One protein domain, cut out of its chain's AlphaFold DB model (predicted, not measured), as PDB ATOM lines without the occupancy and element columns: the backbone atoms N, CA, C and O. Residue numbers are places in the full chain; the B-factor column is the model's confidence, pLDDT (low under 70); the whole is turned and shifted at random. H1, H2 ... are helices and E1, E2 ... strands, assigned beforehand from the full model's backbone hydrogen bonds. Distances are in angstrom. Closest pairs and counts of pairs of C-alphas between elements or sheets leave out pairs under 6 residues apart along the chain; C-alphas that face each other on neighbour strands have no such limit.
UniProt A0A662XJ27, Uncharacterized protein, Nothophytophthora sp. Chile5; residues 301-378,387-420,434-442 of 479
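AT A GLANCE: This is residues 301 to 378, 387 to 420 and 434 to 442 of the 479 residues of an uncharacterized protein of Nothophytophthora sp. Chile5 (UniProt A0A662XJ27). The body is a cluster of crossed helices, with H2 and H5 in the middle, H1 and H4 packed on H5, and H3 by H2. A hairpin, E2 and E3, lies at one end, while residues 302 to 308, which include E1, stick out. The printed part has 121 residues, with five named helices and three named strands in the order E1 H1 E2 E3 H2 H3 H4 H5; its class is mostly helix, helices holding 60 of the 75 residues in named elements, and E2 and E3 are antiparallel. The whole is compact, with a radius of gyration of the C-alphas of 15.6 A and spans of 45 by 39 by 23 A.

IN THESE COORDINATES: Find C-alpha 305 at (13.167, -9.631, -22.478), where E1 begins, residues 305 to 308. H1, residues 312 to 323, runs 17.1 A. Next come E2, residues 325 to 328, and E3, residues 334 to 340, 16.4 A. H2, residues 341 to 353, spans 15.8 A; H3 holds residues 355 to 360; H4, residues 362 to 375, spans 20.3 A. H5, residues 391 to 405, runs 21.3 A to C-alpha 405 at (14.229, 6.563, -47.833).

HOW THE PARTS SIT: Look at Trp 323 and Gly 344, the closest C-alphas of H1 and H2, 4.8 A apart; these helices touch at a shallow tilt of 31 degrees, opposite ways. H2 touches H3 with residues 346 to 350 alone, C-alphas 350 and 358 being closest at 6.0 A. H5 touches H1, closest at C-alphas 395 and 316, 6.9 A, and H4, closest at C-alphas 393 and 372, 6.0 A. In the hairpin, N 325 and O 338 are within hydrogen-bond range at 2.8 A. Every O i to N i+4 pair is within range in H1, H3, H4 and H5, and 6 of 9 in H2. E1 and H1 are apart.

THE WHOLE: The C-alphas of Tyr 303 and Arg 420 are farthest apart, 52.6 A. Two cuts interrupt the printed part: residues 379 to 386, a gap of 12.5 A, and 421 to 433, 9.3 A. No link printed whole is long. Mean pLDDT of the printed part is 71.5; look for values under 70 at residues 326 to 336, for instance.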
ATOM      1  N   MET A 301       9.573  -4.141 -21.850       68.75
ATOM      2  CA  MET A 301      10.201  -5.331 -21.276       68.75
ATOM      3  C   MET A 301       9.143  -6.244 -20.647       68.75
ATOM      4  O   MET A 301       8.294  -5.786 -19.884       68.75
ATOM      5  N   LYS A 302       9.215  -7.550 -20.917       58.66
ATOM      6  CA  LYS A 302       8.445  -8.581 -20.203       58.66
ATOM      7  C   LYS A 302       9.385  -9.725 -19.847       58.66
ATOM      8  O   LYS A 302      10.036 -10.274 -20.732       58.66
ATOM      9  N   TYR A 303       9.452 -10.079 -18.563       80.75
ATOM     10  CA  TYR A 303      10.359 -11.116 -18.047       80.75
ATOM     11  C   TYR A 303      11.830 -10.889 -18.458       80.75
ATOM     12  O   TYR A 303      12.463 -11.787 -19.013       80.75
ATOM     13  N   ASP A 304      12.340  -9.665 -18.276       65.06
ATOM     14  CA  ASP A 304      13.695  -9.238 -18.685       65.06
ATOM     15  C   ASP A 304      14.033  -9.447 -20.171       65.06
ATOM     16  O   ASP A 304      15.197  -9.459 -20.577       65.06
ATOM     17  N   ARG A 305      13.012  -9.568 -21.025       51.25
ATOM     18  CA  ARG A 305      13.167  -9.631 -22.478       51.25
ATOM     19  C   ARG A 305      12.436  -8.479 -23.143       51.25
ATOM     20  O   ARG A 305      11.302  -8.165 -22.784       51.25
ATOM     21  N   VAL A 306      13.086  -7.879 -24.137       66.06
ATOM     22  CA  VAL A 306      12.474  -6.872 -25.009       66.06
ATOM     23  C   VAL A 306      11.352  -7.547 -25.796       66.06
ATOM     24  O   VAL A 306      11.608  -8.444 -26.598       66.06
ATOM     25  N   VAL A 307      10.111  -7.139 -25.538       70.81
ATOM     26  CA  VAL A 307       8.916  -7.610 -26.259       70.81
ATOM     27  C   VAL A 307       8.566  -6.671 -27.405       70.81
ATOM     28  O   VAL A 307       8.106  -7.133 -28.445       70.81
ATOM     29  N   SER A 308       8.817  -5.371 -27.238       65.38
ATOM     30  CA  SER A 308       8.671  -4.375 -28.299       65.38
ATOM     31  C   SER A 308       9.865  -3.422 -28.285       65.38
ATOM     32  O   SER A 308      10.136  -2.845 -27.228       65.38
ATOM     33  N   PRO A 309      10.566  -3.230 -29.418       64.88
ATOM     34  CA  PRO A 309      11.629  -2.237 -29.526       64.88
ATOM     35  C   PRO A 309      11.061  -0.809 -29.511       64.88
ATOM     36  O   PRO A 309       9.890  -0.597 -29.846       64.88
ATOM     37  N   ALA A 310      11.895   0.168 -29.147       68.25
ATOM     38  CA  ALA A 310      11.585   1.583 -29.318       68.25
ATOM     39  C   ALA A 310      11.371   1.936 -30.803       68.25
ATOM     40  O   ALA A 310      11.964   1.329 -31.698       68.25
ATOM     41  N   THR A 311      10.538   2.944 -31.070       64.62
ATOM     42  CA  THR A 311      10.243   3.446 -32.427       64.62
ATOM     43  C   THR A 311      10.466   4.956 -32.528       64.62
ATOM     44  O   THR A 311      10.582   5.643 -31.514       64.62
ATOM     45  N   GLY A 312      10.559   5.499 -33.745       68.38
ATOM     46  CA  GLY A 312      10.701   6.943 -33.970       68.38
ATOM     47  C   GLY A 312      11.927   7.546 -33.272       68.38
ATOM     48  O   GLY A 312      13.011   6.968 -33.292       68.38
ATOM     49  N   LEU A 313      11.757   8.704 -32.624       68.31
ATOM     50  CA  LEU A 313      12.861   9.409 -31.955       68.31
ATOM     51  C   LEU A 313      13.469   8.609 -30.791       68.31
ATOM     52  O   LEU A 313      14.680   8.647 -30.604       68.31
ATOM     53  N   ALA A 314      12.654   7.849 -30.052       70.56
ATOM     54  CA  ALA A 314      13.136   7.050 -28.926       70.56
ATOM     55  C   ALA A 314      14.136   5.975 -29.385       70.56
ATOM     56  O   ALA A 314      15.127   5.726 -28.707       70.56
ATOM     57  N   ALA A 315      13.929   5.400 -30.577       75.75
ATOM     58  CA  ALA A 315      14.870   4.454 -31.172       75.75
ATOM     59  C   ALA A 315      16.210   5.120 -31.531       75.75
ATOM     60  O   ALA A 315      17.273   4.547 -31.297       75.75
ATOM     61  N   VAL A 316      16.166   6.342 -32.074       78.81
ATOM     62  CA  VAL A 316      17.365   7.119 -32.437       78.81
ATOM     63  C   VAL A 316      18.144   7.535 -31.187       78.81
ATOM     64  O   VAL A 316      19.372   7.447 -31.166       78.81
ATOM     65  N   GLU A 317      17.442   7.954 -30.132       76.75
ATOM     66  CA  GLU A 317      18.044   8.300 -28.842       76.75
ATOM     67  C   GLU A 317      18.684   7.087 -28.172       76.75
ATOM     68  O   GLU A 317      19.854   7.157 -27.799       76.75
ATOM     69  N   GLU A 318      17.972   5.960 -28.096       79.31
ATOM     70  CA  GLU A 318      18.504   4.712 -27.543       79.31
ATOM     71  C   GLU A 318      19.734   4.239 -28.334       79.31
ATOM     72  O   GLU A 318      20.747   3.849 -27.748       79.31
ATOM     73  N   ALA A 319      19.702   4.339 -29.669       80.88
ATOM     74  CA  ALA A 319      20.846   4.008 -30.514       80.88
ATOM     75  C   ALA A 319      22.053   4.915 -30.224       80.88
ATOM     76  O   ALA A 319      23.177   4.417 -30.116       80.88
ATOM     77  N   PHE A 320      21.842   6.223 -30.050       83.81
ATOM     78  CA  PHE A 320      22.921   7.138 -29.683       83.81
ATOM     79  C   PHE A 320      23.470   6.830 -28.288       83.81
ATOM     80  O   PHE A 320      24.683   6.741 -28.126       83.81
ATOM     81  N   GLU A 321      22.607   6.627 -27.291       81.19
ATOM     82  CA  GLU A 321      22.987   6.302 -25.908       81.19
ATOM     83  C   GLU A 321      23.764   4.995 -25.772       81.19
ATOM     84  O   GLU A 321      24.659   4.900 -24.924       81.19
ATOM     85  N   LYS A 322      23.420   4.011 -26.604       79.44
ATOM     86  CA  LYS A 322      24.036   2.686 -26.630       79.44
ATOM     87  C   LYS A 322      25.398   2.680 -27.319       79.44
ATOM     88  O   LYS A 322      26.303   1.998 -26.847       79.44
ATOM     89  N   TRP A 323      25.532   3.401 -28.431       78.88
ATOM     90  CA  TRP A 323      26.717   3.339 -29.296       78.88
ATOM     91  C   TRP A 323      27.638   4.562 -29.191       78.88
ATOM     92  O   TRP A 323      28.712   4.574 -29.789       78.88
ATOM     93  N   GLY A 324      27.245   5.593 -28.443       77.19
ATOM     94  CA  GLY A 324      28.075   6.762 -28.179       77.19
ATOM     95  C   GLY A 324      29.210   6.472 -27.193       77.19
ATOM     96  O   GLY A 324      29.068   5.758 -26.199       77.19
ATOM     97  N   LEU A 325      30.373   7.065 -27.454       70.00
ATOM     98  CA  LEU A 325      31.543   6.988 -26.590       70.00
ATOM     99  C   LEU A 325      31.388   7.969 -25.423       70.00
ATOM    100  O   LEU A 325      31.224   9.179 -25.610       70.00
ATOM    101  N   ARG A 326      31.478   7.448 -24.197       67.69
ATOM    102  CA  ARG A 326      31.469   8.236 -22.956       67.69
ATOM    103  C   ARG A 326      32.904   8.506 -22.516       67.69
ATOM    104  O   ARG A 326      33.597   7.606 -22.052       67.69
ATOM    105  N   SER A 327      33.358   9.752 -22.630       58.44
ATOM    106  CA  SER A 327      34.616  10.180 -21.999       58.44
ATOM    107  C   SER A 327      34.343  10.610 -20.554       58.44
ATOM    108  O   SER A 327      33.396  11.353 -20.325       58.44
ATOM    109  N   PHE A 328      35.131  10.171 -19.566       52.16
ATOM    110  CA  PHE A 328      34.916  10.483 -18.140       52.16
ATOM    111  C   PHE A 328      36.034  11.369 -17.559       52.16
ATOM    112  O   PHE A 328      37.181  11.306 -18.002       52.16
ATOM    113  N   LYS A 329      35.711  12.208 -16.563       43.91
ATOM    114  CA  LYS A 329      36.706  12.828 -15.657       43.91
ATOM    115  C   LYS A 329      37.141  11.831 -14.563       43.91
ATOM    116  O   LYS A 329      36.396  10.891 -14.297       43.91
ATOM    117  N   PRO A 330      38.238  12.104 -13.821       46.97
ATOM    118  CA  PRO A 330      38.599  11.362 -12.602       46.97
ATOM    119  C   PRO A 330      37.488  11.324 -11.534       46.97
ATOM    120  O   PRO A 330      37.528  10.505 -10.630       46.97
ATOM    121  N   SER A 331      36.484  12.205 -11.642       52.38
ATOM    122  CA  SER A 331      35.310  12.285 -10.765       52.38
ATOM    123  C   SER A 331      34.068  11.528 -11.275       52.38
ATOM    124  O   SER A 331      32.955  11.854 -10.870       52.38
ATOM    125  N   ASN A 332      34.217  10.569 -12.201       53.56
ATOM    126  CA  ASN A 332      33.128   9.773 -12.801       53.56
ATOM    127  C   ASN A 332      31.997  10.563 -13.497       53.56
ATOM    128  O   ASN A 332      30.999   9.978 -13.916       53.56
ATOM    129  N   ARG A 333      32.134  11.880 -13.707       48.12
ATOM    130  CA  ARG A 333      31.201  12.663 -14.539       48.12
ATOM    131  C   ARG A 333      31.617  12.614 -16.013       48.12
ATOM    132  O   ARG A 333      32.789  12.836 -16.332       48.12
ATOM    133  N   ILE A 334      30.654  12.337 -16.898       54.28
ATOM    134  CA  ILE A 334      30.847  12.283 -18.357       54.28
ATOM    135  C   ILE A 334      31.259  13.676 -18.866       54.28
ATOM    136  O   ILE A 334      30.594  14.671 -18.590       54.28
ATOM    137  N   ARG A 335      32.378  13.743 -19.593       49.84
ATOM    138  CA  ARG A 335      32.994  14.943 -20.176       49.84
ATOM    139  C   ARG A 335      32.384  15.291 -21.540       49.84
ATOM    140  O   ARG A 335      32.223  16.470 -21.834       49.84
ATOM    141  N   LYS A 336      32.064  14.281 -22.362       61.69
ATOM    142  CA  LYS A 336      31.438  14.410 -23.693       61.69
ATOM    143  C   LYS A 336      30.886  13.047 -24.134       61.69
ATOM    144  O   LYS A 336      31.588  12.045 -23.963       61.69
ATOM    145  N   HIS A 337      29.665  13.022 -24.675       71.00
ATOM    146  CA  HIS A 337      29.060  11.852 -25.321       71.00
ATOM    147  C   HIS A 337      29.051  12.089 -26.833       71.00
ATOM    148  O   HIS A 337      28.347  12.977 -27.317       71.00
ATOM    149  N   VAL A 338      29.917  11.379 -27.545       76.31
ATOM    150  CA  VAL A 338      30.272  11.641 -28.949       76.31
ATOM    151  C   VAL A 338      30.376  10.325 -29.694       76.31
ATOM    152  O   VAL A 338      30.616   9.284 -29.090       76.31
ATOM    153  N   MET A 339      30.196  10.372 -31.005       78.50
ATOM    154  CA  MET A 339      30.181   9.183 -31.843       78.50
ATOM    155  C   MET A 339      31.252   9.298 -32.926       78.50
ATOM    156  O   MET A 339      31.310  10.299 -33.642       78.50
ATOM    157  N   ASP A 340      32.110   8.288 -33.024       81.44
ATOM    158  CA  ASP A 340      33.079   8.125 -34.104       81.44
ATOM    159  C   ASP A 340      32.435   7.395 -35.294       81.44
ATOM    160  O   ASP A 340      31.441   6.679 -35.143       81.44
ATOM    161  N   PHE A 341      33.006   7.549 -36.490       77.25
ATOM    162  CA  PHE A 341      32.427   6.944 -37.693       77.25
ATOM    163  C   PHE A 341      32.408   5.408 -37.623       77.25
ATOM    164  O   PHE A 341      31.417   4.767 -37.967       77.25
ATOM    165  N   GLN A 342      33.524   4.814 -37.195       68.31
ATOM    166  CA  GLN A 342      33.816   3.407 -37.456       68.31
ATOM    167  C   GLN A 342      33.241   2.452 -36.404       68.31
ATOM    168  O   GLN A 342      32.836   1.351 -36.774       68.31
ATOM    169  N   SER A 343      33.194   2.844 -35.123       69.12
ATOM    170  CA  SER A 343      32.678   1.980 -34.052       69.12
ATOM    171  C   SER A 343      31.272   2.365 -33.580       69.12
ATOM    172  O   SER A 343      30.423   1.480 -33.456       69.12
ATOM    173  N   GLY A 344      30.984   3.655 -33.394       78.81
ATOM    174  CA  GLY A 344      29.679   4.124 -32.931       78.81
ATOM    175  C   GLY A 344      28.660   4.332 -34.052       78.81
ATOM    176  O   GLY A 344      27.587   3.728 -34.042       78.81
ATOM    177  N   PHE A 345      28.987   5.160 -35.046       82.50
ATOM    178  CA  PHE A 345      28.023   5.660 -36.035       82.50
ATOM    179  C   PHE A 345      27.485   4.580 -36.966       82.50
ATOM    180  O   PHE A 345      26.268   4.409 -37.077       82.50
ATOM    181  N   CYS A 346      28.367   3.797 -37.589       80.12
ATOM    182  CA  CYS A 346      27.937   2.686 -38.435       80.12
ATOM    183  C   CYS A 346      27.136   1.634 -37.652       80.12
ATOM    184  O   CYS A 346      26.186   1.071 -38.198       80.12
ATOM    185  N   SER A 347      27.468   1.386 -36.381       79.62
ATOM    186  CA  SER A 347      26.753   0.419 -35.534       79.62
ATOM    187  C   SER A 347      25.362   0.918 -35.135       79.62
ATOM    188  O   SER A 347      24.390   0.157 -35.177       79.62
ATOM    189  N   ALA A 348      25.238   2.212 -34.825       81.25
ATOM    190  CA  ALA A 348      23.961   2.853 -34.536       81.25
ATOM    191  C   ALA A 348      23.032   2.826 -35.758       81.25
ATOM    192  O   ALA A 348      21.902   2.348 -35.658       81.25
ATOM    193  N   LEU A 349      23.524   3.230 -36.935       82.94
ATOM    194  CA  LEU A 349      22.740   3.173 -38.172       82.94
ATOM    195  C   LEU A 349      22.401   1.739 -38.591       82.94
ATOM    196  O   LEU A 349      21.295   1.496 -39.064       82.94
ATOM    197  N   SER A 350      23.299   0.775 -38.363       80.19
ATOM    198  CA  SER A 350      23.014  -0.639 -38.650       80.19
ATOM    199  C   SER A 350      21.903  -1.188 -37.756       80.19
ATOM    200  O   SER A 350      21.150  -2.054 -38.191       80.19
ATOM    201  N   THR A 351      21.779  -0.673 -36.528       77.75
ATOM    202  CA  THR A 351      20.683  -1.022 -35.612       77.75
ATOM    203  C   THR A 351      19.348  -0.439 -36.090       77.75
ATOM    204  O   THR A 351      18.324  -1.100 -35.957       77.75
ATOM    205  N   LEU A 352      19.358   0.774 -36.654       75.88
ATOM    206  CA  LEU A 352      18.151   1.491 -37.084       75.88
ATOM    207  C   LEU A 352      17.642   1.059 -38.468       75.88
ATOM    208  O   LEU A 352      16.461   0.778 -38.631       75.88
ATOM    209  N   TYR A 353      18.534   0.994 -39.458       80.75
ATOM    210  CA  TYR A 353      18.188   0.829 -40.880       80.75
ATOM    211  C   TYR A 353      18.663  -0.496 -41.471       80.75
ATOM    212  O   TYR A 353      18.402  -0.811 -42.631       80.75
ATOM    213  N   GLY A 354      19.389  -1.273 -40.678       75.19
ATOM    214  CA  GLY A 354      19.971  -2.521 -41.106       75.19
ATOM    215  C   GLY A 354      21.388  -2.373 -41.688       75.19
ATOM    216  O   GLY A 354      21.793  -1.330 -42.213       75.19
ATOM    217  N   PRO A 355      22.173  -3.454 -41.614       71.44
ATOM    218  CA  PRO A 355      23.577  -3.472 -42.020       71.44
ATOM    219  C   PRO A 355      23.778  -3.439 -43.542       71.44
ATOM    220  O   PRO A 355      24.763  -2.871 -44.012       71.44
ATOM    221  N   LEU A 356      22.836  -3.989 -44.321       70.62
ATOM    222  CA  LEU A 356      22.881  -3.933 -45.787       70.62
ATOM    223  C   LEU A 356      22.754  -2.490 -46.290       70.62
ATOM    224  O   LEU A 356      23.535  -2.069 -47.139       70.62
ATOM    225  N   PHE A 357      21.835  -1.716 -45.705       80.25
ATOM    226  CA  PHE A 357      21.677  -0.292 -45.996       80.25
ATOM    227  C   PHE A 357      22.972   0.482 -45.709       80.25
ATOM    228  O   PHE A 357      23.471   1.222 -46.557       80.25
ATOM    229  N   CYS A 358      23.571   0.247 -44.537       78.75
ATOM    230  CA  CYS A 358      24.827   0.894 -44.155       78.75
ATOM    231  C   CYS A 358      25.980   0.555 -45.109       78.75
ATOM    232  O   CYS A 358      26.803   1.420 -45.394       78.75
ATOM    233  N   TYR A 359      26.041  -0.681 -45.614       77.56
ATOM    234  CA  TYR A 359      27.039  -1.089 -46.603       77.56
ATOM    235  C   TYR A 359      26.811  -0.428 -47.967       77.56
ATOM    236  O   TYR A 359      27.749   0.119 -48.551       77.56
ATOM    237  N   GLN A 360      25.570  -0.440 -48.461       78.12
ATOM    238  CA  GLN A 360      25.218   0.136 -49.759       78.12
ATOM    239  C   GLN A 360      25.517   1.637 -49.830       78.12
ATOM    240  O   GLN A 360      25.816   2.154 -50.906       78.12
ATOM    241  N   HIS A 361      25.400   2.346 -48.705       83.06
ATOM    242  CA  HIS A 361      25.494   3.806 -48.644       83.06
ATOM    243  C   HIS A 361      26.715   4.302 -47.854       83.06
ATOM    244  O   HIS A 361      26.782   5.479 -47.512       83.06
ATOM    245  N   GLU A 362      27.701   3.440 -47.576       81.12
ATOM    246  CA  GLU A 362      28.843   3.753 -46.700       81.12
ATOM    247  C   GLU A 362      29.576   5.044 -47.103       81.12
ATOM    248  O   GLU A 362      29.928   5.859 -46.252       81.12
ATOM    249  N   GLU A 363      29.788   5.256 -48.403       78.56
ATOM    250  CA  GLU A 363      30.534   6.410 -48.928       78.56
ATOM    251  C   GLU A 363      29.743   7.715 -48.819       78.56
ATOM    252  O   GLU A 363      30.302   8.752 -48.453       78.56
ATOM    253  N   ILE A 364      28.430   7.647 -49.042       83.25
ATOM    254  CA  ILE A 364      27.500   8.765 -48.853       83.25
ATOM    255  C   ILE A 364      27.432   9.127 -47.363       83.25
ATOM    256  O   ILE A 364      27.608  10.287 -46.987       83.25
ATOM    257  N   LEU A 365      27.259   8.124 -46.498       84.75
ATOM    258  CA  LEU A 365      27.209   8.288 -45.046       84.75
ATOM    259  C   LEU A 365      28.522   8.855 -44.490       84.75
ATOM    260  O   LEU A 365      28.492   9.708 -43.604       84.75
ATOM    261  N   ARG A 366      29.674   8.445 -45.034       82.81
ATOM    262  CA  ARG A 366      30.992   8.990 -44.669       82.81
ATOM    263  C   ARG A 366      31.129  10.464 -45.044       82.81
ATOM    264  O   ARG A 366      31.666  11.240 -44.253       82.81
ATOM    265  N   ALA A 367      30.640  10.867 -46.216       81.06
ATOM    266  CA  ALA A 367      30.661  12.267 -46.637       81.06
ATOM    267  C   ALA A 367      29.778  13.150 -45.735       81.06
ATOM    268  O   ALA A 367      30.224  14.204 -45.273       81.06
ATOM    269  N   ILE A 368      28.568  12.682 -45.411       82.56
ATOM    270  CA  ILE A 368      27.643  13.379 -44.506       82.56
ATOM    271  C   ILE A 368      28.226  13.472 -43.089       82.56
ATOM    272  O   ILE A 368      28.229  14.547 -42.486       82.56
ATOM    273  N   PHE A 369      28.783  12.374 -42.571       83.88
ATOM    274  CA  PHE A 369      29.419  12.350 -41.255       83.88
ATOM    275  C   PHE A 369      30.550  13.377 -41.155       83.88
ATOM    276  O   PHE A 369      30.583  14.164 -40.210       83.88
ATOM    277  N   ARG A 370      31.438  13.435 -42.155       81.56
ATOM    278  CA  ARG A 370      32.539  14.412 -42.196       81.56
ATOM    279  C   ARG A 370      32.046  15.852 -42.208       81.56
ATOM    280  O   ARG A 370      32.622  16.693 -41.520       81.56
ATOM    281  N   PHE A 371      30.978  16.145 -42.948       80.06
ATOM    282  CA  PHE A 371      30.395  17.486 -42.974       80.06
ATOM    283  C   PHE A 371      29.957  17.940 -41.574       80.06
ATOM    284  O   PHE A 371      30.312  19.036 -41.132       80.06
ATOM    285  N   HIS A 372      29.249  17.075 -40.847       77.50
ATOM    286  CA  HIS A 372      28.786  17.381 -39.495       77.50
ATOM    287  C   HIS A 372      29.907  17.341 -38.443       77.50
ATOM    288  O   HIS A 372      29.896  18.157 -37.523       77.50
ATOM    289  N   ALA A 373      30.913  16.476 -38.605       76.50
ATOM    290  CA  ALA A 373      32.084  16.408 -37.725       76.50
ATOM    291  C   ALA A 373      32.990  17.651 -37.832       76.50
ATOM    292  O   ALA A 373      33.630  18.046 -36.861       76.50
ATOM    293  N   VAL A 374      33.043  18.311 -38.995       65.75
ATOM    294  CA  VAL A 374      33.806  19.562 -39.168       65.75
ATOM    295  C   VAL A 374      33.112  20.748 -38.490       65.75
ATOM    296  O   VAL A 374      33.790  21.613 -37.937       65.75
ATOM    297  N   ASN A 375      31.778  20.781 -38.492       58.22
ATOM    298  CA  ASN A 375      31.001  21.871 -37.894       58.22
ATOM    299  C   ASN A 375      30.886  21.769 -36.357       58.22
ATOM    300  O   ASN A 375      30.480  22.736 -35.720       58.22
ATOM    301  N   SER A 376      31.262  20.634 -35.753       55.06
ATOM    302  CA  SER A 376      31.239  20.415 -34.296       55.06
ATOM    303  C   SER A 376      32.518  20.880 -33.571       55.06
ATOM    304  O   SER A 376      32.620  20.747 -32.346       55.06
ATOM    305  N   LYS A 377      33.513  21.426 -34.296       55.34
ATOM    306  CA  LYS A 377      34.797  21.870 -33.727       55.34
ATOM    307  C   LYS A 377      34.603  23.068 -32.779       55.34
ATOM    308  O   LYS A 377      34.403  24.197 -33.211       55.34
ATOM    309  N   THR A 378      34.742  22.832 -31.473       49.09
ATOM    310  CA  THR A 378      34.985  23.884 -30.468       49.09
ATOM    311  C   THR A 378      36.416  24.439 -30.597       49.09
ATOM    312  O   THR A 378      37.313  23.672 -30.951       49.09
ATOM    313  N   GLU A 387      37.431  12.711 -36.030       70.50
ATOM    314  CA  GLU A 387      36.150  13.041 -36.658       70.50
ATOM    315  C   GLU A 387      35.028  12.489 -35.754       70.50
ATOM    316  O   GLU A 387      34.736  11.294 -35.771       70.50
ATOM    317  N   GLU A 388      34.452  13.347 -34.910       80.50
ATOM    318  CA  GLU A 388      33.410  12.994 -33.938       80.50
ATOM    319  C   GLU A 388      32.167  13.868 -34.145       80.50
ATOM    320  O   GLU A 388      32.266  15.089 -34.323       80.50
ATOM    321  N   ILE A 389      30.986  13.254 -34.059       80.19
ATOM    322  CA  ILE A 389      29.698  13.959 -34.098       80.19
ATOM    323  C   ILE A 389      29.020  13.937 -32.729       80.19
ATOM    324  O   ILE A 389      29.134  12.970 -31.969       80.19
ATOM    325  N   ASP A 390      28.316  15.018 -32.410       79.44
ATOM    326  CA  ASP A 390      27.509  15.125 -31.199       79.44
ATOM    327  C   ASP A 390      26.085  14.581 -31.411       79.44
ATOM    328  O   ASP A 390      25.707  14.132 -32.497       79.44
ATOM    329  N   ARG A 391      25.279  14.613 -30.342       79.31
ATOM    330  CA  ARG A 391      23.896  14.121 -30.364       79.31
ATOM    331  C   ARG A 391      23.050  14.828 -31.424       79.31
ATOM    332  O   ARG A 391      22.277  14.176 -32.113       79.31
ATOM    333  N   LEU A 392      23.172  16.150 -31.540       75.81
ATOM    334  CA  LEU A 392      22.350  16.940 -32.460       75.81
ATOM    335  C   LEU A 392      22.700  16.629 -33.915       75.81
ATOM    336  O   LEU A 392      21.800  16.427 -34.727       75.81
ATOM    337  N   ALA A 393      23.992  16.514 -34.220       78.31
ATOM    338  CA  ALA A 393      24.466  16.086 -35.524       78.31
ATOM    339  C   ALA A 393      23.982  14.674 -35.876       78.31
ATOM    340  O   ALA A 393      23.510  14.464 -36.988       78.31
ATOM    341  N   PHE A 394      24.043  13.715 -34.947       83.25
ATOM    342  CA  PHE A 394      23.567  12.355 -35.216       83.25
ATOM    343  C   PHE A 394      22.073  12.311 -35.562       83.25
ATOM    344  O   PHE A 394      21.690  11.657 -36.532       83.25
ATOM    345  N   ILE A 395      21.238  13.037 -34.814       76.31
ATOM    346  CA  ILE A 395      19.795  13.052 -35.072       76.31
ATOM    347  C   ILE A 395      19.482  13.750 -36.406       76.31
ATOM    348  O   ILE A 395      18.632  13.273 -37.158       76.31
ATOM    349  N   GLU A 396      20.186  14.834 -36.748       77.50
ATOM    350  CA  GLU A 396      20.035  15.493 -38.056       77.50
ATOM    351  C   GLU A 396      20.367  14.527 -39.203       77.50
ATOM    352  O   GLU A 396      19.615  14.436 -40.173       77.50
ATOM    353  N   ILE A 397      21.440  13.741 -39.072       82.44
ATOM    354  CA  ILE A 397      21.823  12.751 -40.086       82.44
ATOM    355  C   ILE A 397      20.772  11.638 -40.204       82.44
ATOM    356  O   ILE A 397      20.375  11.295 -41.316       82.44
ATOM    357  N   ALA A 398      20.284  11.100 -39.083       81.44
ATOM    358  CA  ALA A 398      19.215  10.096 -39.086       81.44
ATOM    359  C   ALA A 398      17.925  10.636 -39.732       81.44
ATOM    360  O   ALA A 398      17.262   9.935 -40.494       81.44
ATOM    361  N   THR A 399      17.615  11.914 -39.502       74.62
ATOM    362  CA  THR A 399      16.469  12.591 -40.122       74.62
ATOM    363  C   THR A 399      16.635  12.685 -41.640       74.62
ATOM    364  O   THR A 399      15.716  12.327 -42.371       74.62
ATOM    365  N   GLN A 400      17.813  13.088 -42.132       77.19
ATOM    366  CA  GLN A 400      18.082  13.138 -43.576       77.19
ATOM    367  C   GLN A 400      17.983  11.751 -44.230       77.19
ATOM    368  O   GLN A 400      17.462  11.630 -45.335       77.19
ATOM    369  N   ILE A 401      18.445  10.697 -43.550       81.06
ATOM    370  CA  ILE A 401      18.335   9.314 -44.040       81.06
ATOM    371  C   ILE A 401      16.864   8.905 -44.211       81.06
ATOM    372  O   ILE A 401      16.493   8.383 -45.262       81.06
ATOM    373  N   GLU A 402      16.023   9.176 -43.212       74.12
ATOM    374  CA  GLU A 402      14.576   8.917 -43.265       74.12
ATOM    375  C   GLU A 402      13.888   9.688 -44.398       74.12
ATOM    376  O   GLU A 402      13.048   9.140 -45.117       74.12
ATOM    377  N   GLU A 403      14.256  10.956 -44.589       67.75
ATOM    378  CA  GLU A 403      13.728  11.786 -45.675       67.75
ATOM    379  C   GLU A 403      14.083  11.222 -47.055       67.75
ATOM    380  O   GLU A 403      13.241  11.242 -47.960       67.75
ATOM    381  N   VAL A 404      15.296  10.685 -47.218       73.81
ATOM    382  CA  VAL A 404      15.716  10.060 -48.475       73.81
ATOM    383  C   VAL A 404      15.012   8.726 -48.712       73.81
ATOM    384  O   VAL A 404      14.512   8.493 -49.813       73.81
ATOM    385  N   GLN A 405      14.903   7.863 -47.696       72.12
ATOM    386  CA  GLN A 405      14.229   6.563 -47.833       72.12
ATOM    387  C   GLN A 405      12.750   6.698 -48.214       72.12
ATOM    388  O   GLN A 405      12.229   5.887 -48.977       72.12
ATOM    389  N   LYS A 406      12.078   7.747 -47.728       62.69
ATOM    390  CA  LYS A 406      10.679   8.041 -48.070       62.69
ATOM    391  C   LYS A 406      10.518   8.818 -49.385       62.69
ATOM    392  O   LYS A 406       9.396   9.145 -49.761       62.69
ATOM    393  N   GLY A 407      11.616   9.108 -50.090       57.88
ATOM    394  CA  GLY A 407      11.615   9.776 -51.394       57.88
ATOM    395  C   GLY A 407      11.381  11.290 -51.345       57.88
ATOM    396  O   GLY A 407      11.153  11.899 -52.389       57.88
ATOM    397  N   PHE A 408      11.438  11.911 -50.163       54.34
ATOM    398  CA  PHE A 408      11.242  13.357 -49.997       54.34
ATOM    399  C   PHE A 408      12.506  14.162 -50.288       54.34
ATOM    400  O   PHE A 408      12.426  15.300 -50.753       54.34
ATOM    401  N   LEU A 409      13.669  13.570 -50.031       63.50
ATOM    402  CA  LEU A 409      14.969  14.167 -50.298       63.50
ATOM    403  C   LEU A 409      15.754  13.255 -51.245       63.50
ATOM    404  O   LEU A 409      15.727  12.035 -51.124       63.50
ATOM    405  N   LYS A 410      16.464  13.836 -52.211       73.69
ATOM    406  CA  LYS A 410      17.497  13.110 -52.964       73.69
ATOM    407  C   LYS A 410      18.835  13.360 -52.286       73.69
ATOM    408  O   LYS A 410      19.055  14.466 -51.803       73.69
ATOM    409  N   TRP A 411      19.751  12.391 -52.324       78.88
ATOM    410  CA  TRP A 411      21.104  12.560 -51.776       78.88
ATOM    411  C   TRP A 411      21.803  13.830 -52.289       78.88
ATOM    412  O   TRP A 411      22.458  14.524 -51.524       78.88
ATOM    413  N   GLU A 412      21.579  14.194 -53.553       76.12
ATOM    414  CA  GLU A 412      22.093  15.415 -54.199       76.12
ATOM    415  C   GLU A 412      21.660  16.717 -53.513       76.12
ATOM    416  O   GLU A 412      22.323  17.747 -53.630       76.12
ATOM    417  N   HIS A 413      20.533  16.681 -52.806       69.88
ATOM    418  CA  HIS A 413      19.951  17.823 -52.120       69.88
ATOM    419  C   HIS A 413      20.281  17.838 -50.622       69.88
ATOM    420  O   HIS A 413      19.843  18.758 -49.936       69.88
ATOM    421  N   CYS A 414      21.045  16.877 -50.089       73.06
ATOM    422  CA  CYS A 414      21.474  16.940 -48.692       73.06
ATOM    423  C   CYS A 414      22.502  18.064 -48.496       73.06
ATOM    424  O   CYS A 414      23.357  18.307 -49.349       73.06
ATOM    425  N   THR A 415      22.465  18.721 -47.335       70.44
ATOM    426  CA  THR A 415      23.329  19.873 -47.004       70.44
ATOM    427  C   THR A 415      24.821  19.575 -47.141       70.44
ATOM    428  O   THR A 415      25.590  20.462 -47.500       70.44
ATOM    429  N   ALA A 416      25.228  18.324 -46.921       72.19
ATOM    430  CA  ALA A 416      26.607  17.874 -47.089       72.19
ATOM    431  C   ALA A 416      27.126  17.966 -48.539       72.19
ATOM    432  O   ALA A 416      28.337  18.047 -48.742       72.19
ATOM    433  N   PHE A 417      26.231  17.971 -49.532       75.31
ATOM    434  CA  PHE A 417      26.561  18.018 -50.963       75.31
ATOM    435  C   PHE A 417      26.153  19.344 -51.629       75.31
ATOM    436  O   PHE A 417      26.464  19.580 -52.798       75.31
ATOM    437  N   GLN A 418      25.504  20.241 -50.878       64.44
ATOM    438  CA  GLN A 418      25.179  21.595 -51.322       64.44
ATOM    439  C   GLN A 418      26.403  22.522 -51.189       64.44
ATOM    440  O   GLN A 418      27.193  22.426 -50.250       64.44
ATOM    441  N   SER A 419      26.582  23.411 -52.169       54.38
ATOM    442  CA  SER A 419      27.759  24.270 -52.367       54.38
ATOM    443  C   SER A 419      28.242  24.995 -51.102       54.38
ATOM    444  O   SER A 419      27.479  25.730 -50.477       54.38
ATOM    445  N   ARG A 420      29.539  24.897 -50.783       48.94
ATOM    446  CA  ARG A 420      30.198  25.829 -49.851       48.94
ATOM    447  C   ARG A 420      30.705  27.051 -50.615       48.94
ATOM    448  O   ARG A 420      31.496  26.907 -51.542       48.94
ATOM    449  N   VAL A 434      29.919  19.169 -54.998       61.12
ATOM    450  CA  VAL A 434      30.564  17.896 -54.638       61.12
ATOM    451  C   VAL A 434      29.723  16.766 -55.243       61.12
ATOM    452  O   VAL A 434      28.534  16.691 -54.928       61.12
ATOM    453  N   PRO A 435      30.275  15.912 -56.122       67.19
ATOM    454  CA  PRO A 435      29.517  14.811 -56.707       67.19
ATOM    455  C   PRO A 435      29.108  13.807 -55.622       67.19
ATOM    456  O   PRO A 435      29.906  13.465 -54.747       67.19
ATOM    457  N   VAL A 436      27.860  13.338 -55.682       73.06
ATOM    458  CA  VAL A 436      27.349  12.306 -54.770       73.06
ATOM    459  C   VAL A 436      28.032  10.972 -55.102       73.06
ATOM    460  O   VAL A 436      28.015  10.572 -56.269       73.06
ATOM    461  N   PRO A 437      28.630  10.270 -54.120       77.81
ATOM    462  CA  PRO A 437      29.212   8.950 -54.347       77.81
ATOM    463  C   PRO A 437      28.171   7.934 -54.853       77.81
ATOM    464  O   PRO A 437      27.010   7.999 -54.436       77.81
ATOM    465  N   PRO A 438      28.554   6.979 -55.718       72.88
ATOM    466  CA  PRO A 438      27.637   5.953 -56.195       72.88
ATOM    467  C   PRO A 438      27.203   5.015 -55.057       72.88
ATOM    468  O   PRO A 438      27.977   4.678 -54.162       72.88
ATOM    469  N   VAL A 439      25.953   4.553 -55.117       76.00
ATOM    470  CA  VAL A 439      25.442   3.506 -54.221       76.00
ATOM    471  C   VAL A 439      26.054   2.165 -54.626       76.00
ATOM    472  O   VAL A 439      26.027   1.801 -55.803       76.00
ATOM    473  N   ARG A 440      26.593   1.406 -53.665       72.69
ATOM    474  CA  ARG A 440      27.169   0.083 -53.953       72.69
ATOM    475  C   ARG A 440      26.071  -0.908 -54.339       72.69
ATOM    476  O   ARG A 440      25.051  -1.005 -53.657       72.69
ATOM    477  N   ALA A 441      26.300  -1.674 -55.405       58.25
ATOM    478  CA  ALA A 441      25.420  -2.774 -55.793       58.25
ATOM    479  C   ALA A 441      25.444  -3.884 -54.727       58.25
ATOM    480  O   ALA A 441      26.509  -4.232 -54.220       58.25
ATOM    481  N   ALA A 442      24.279  -4.463 -54.414       54.59
ATOM    482  CA  ALA A 442      24.169  -5.571 -53.456       54.59
ATOM    483  C   ALA A 442      24.954  -6.827 -53.896       54.59
ATOM    484  O   ALA A 442      25.348  -7.631 -53.059       54.59
TER     485      ALA A 442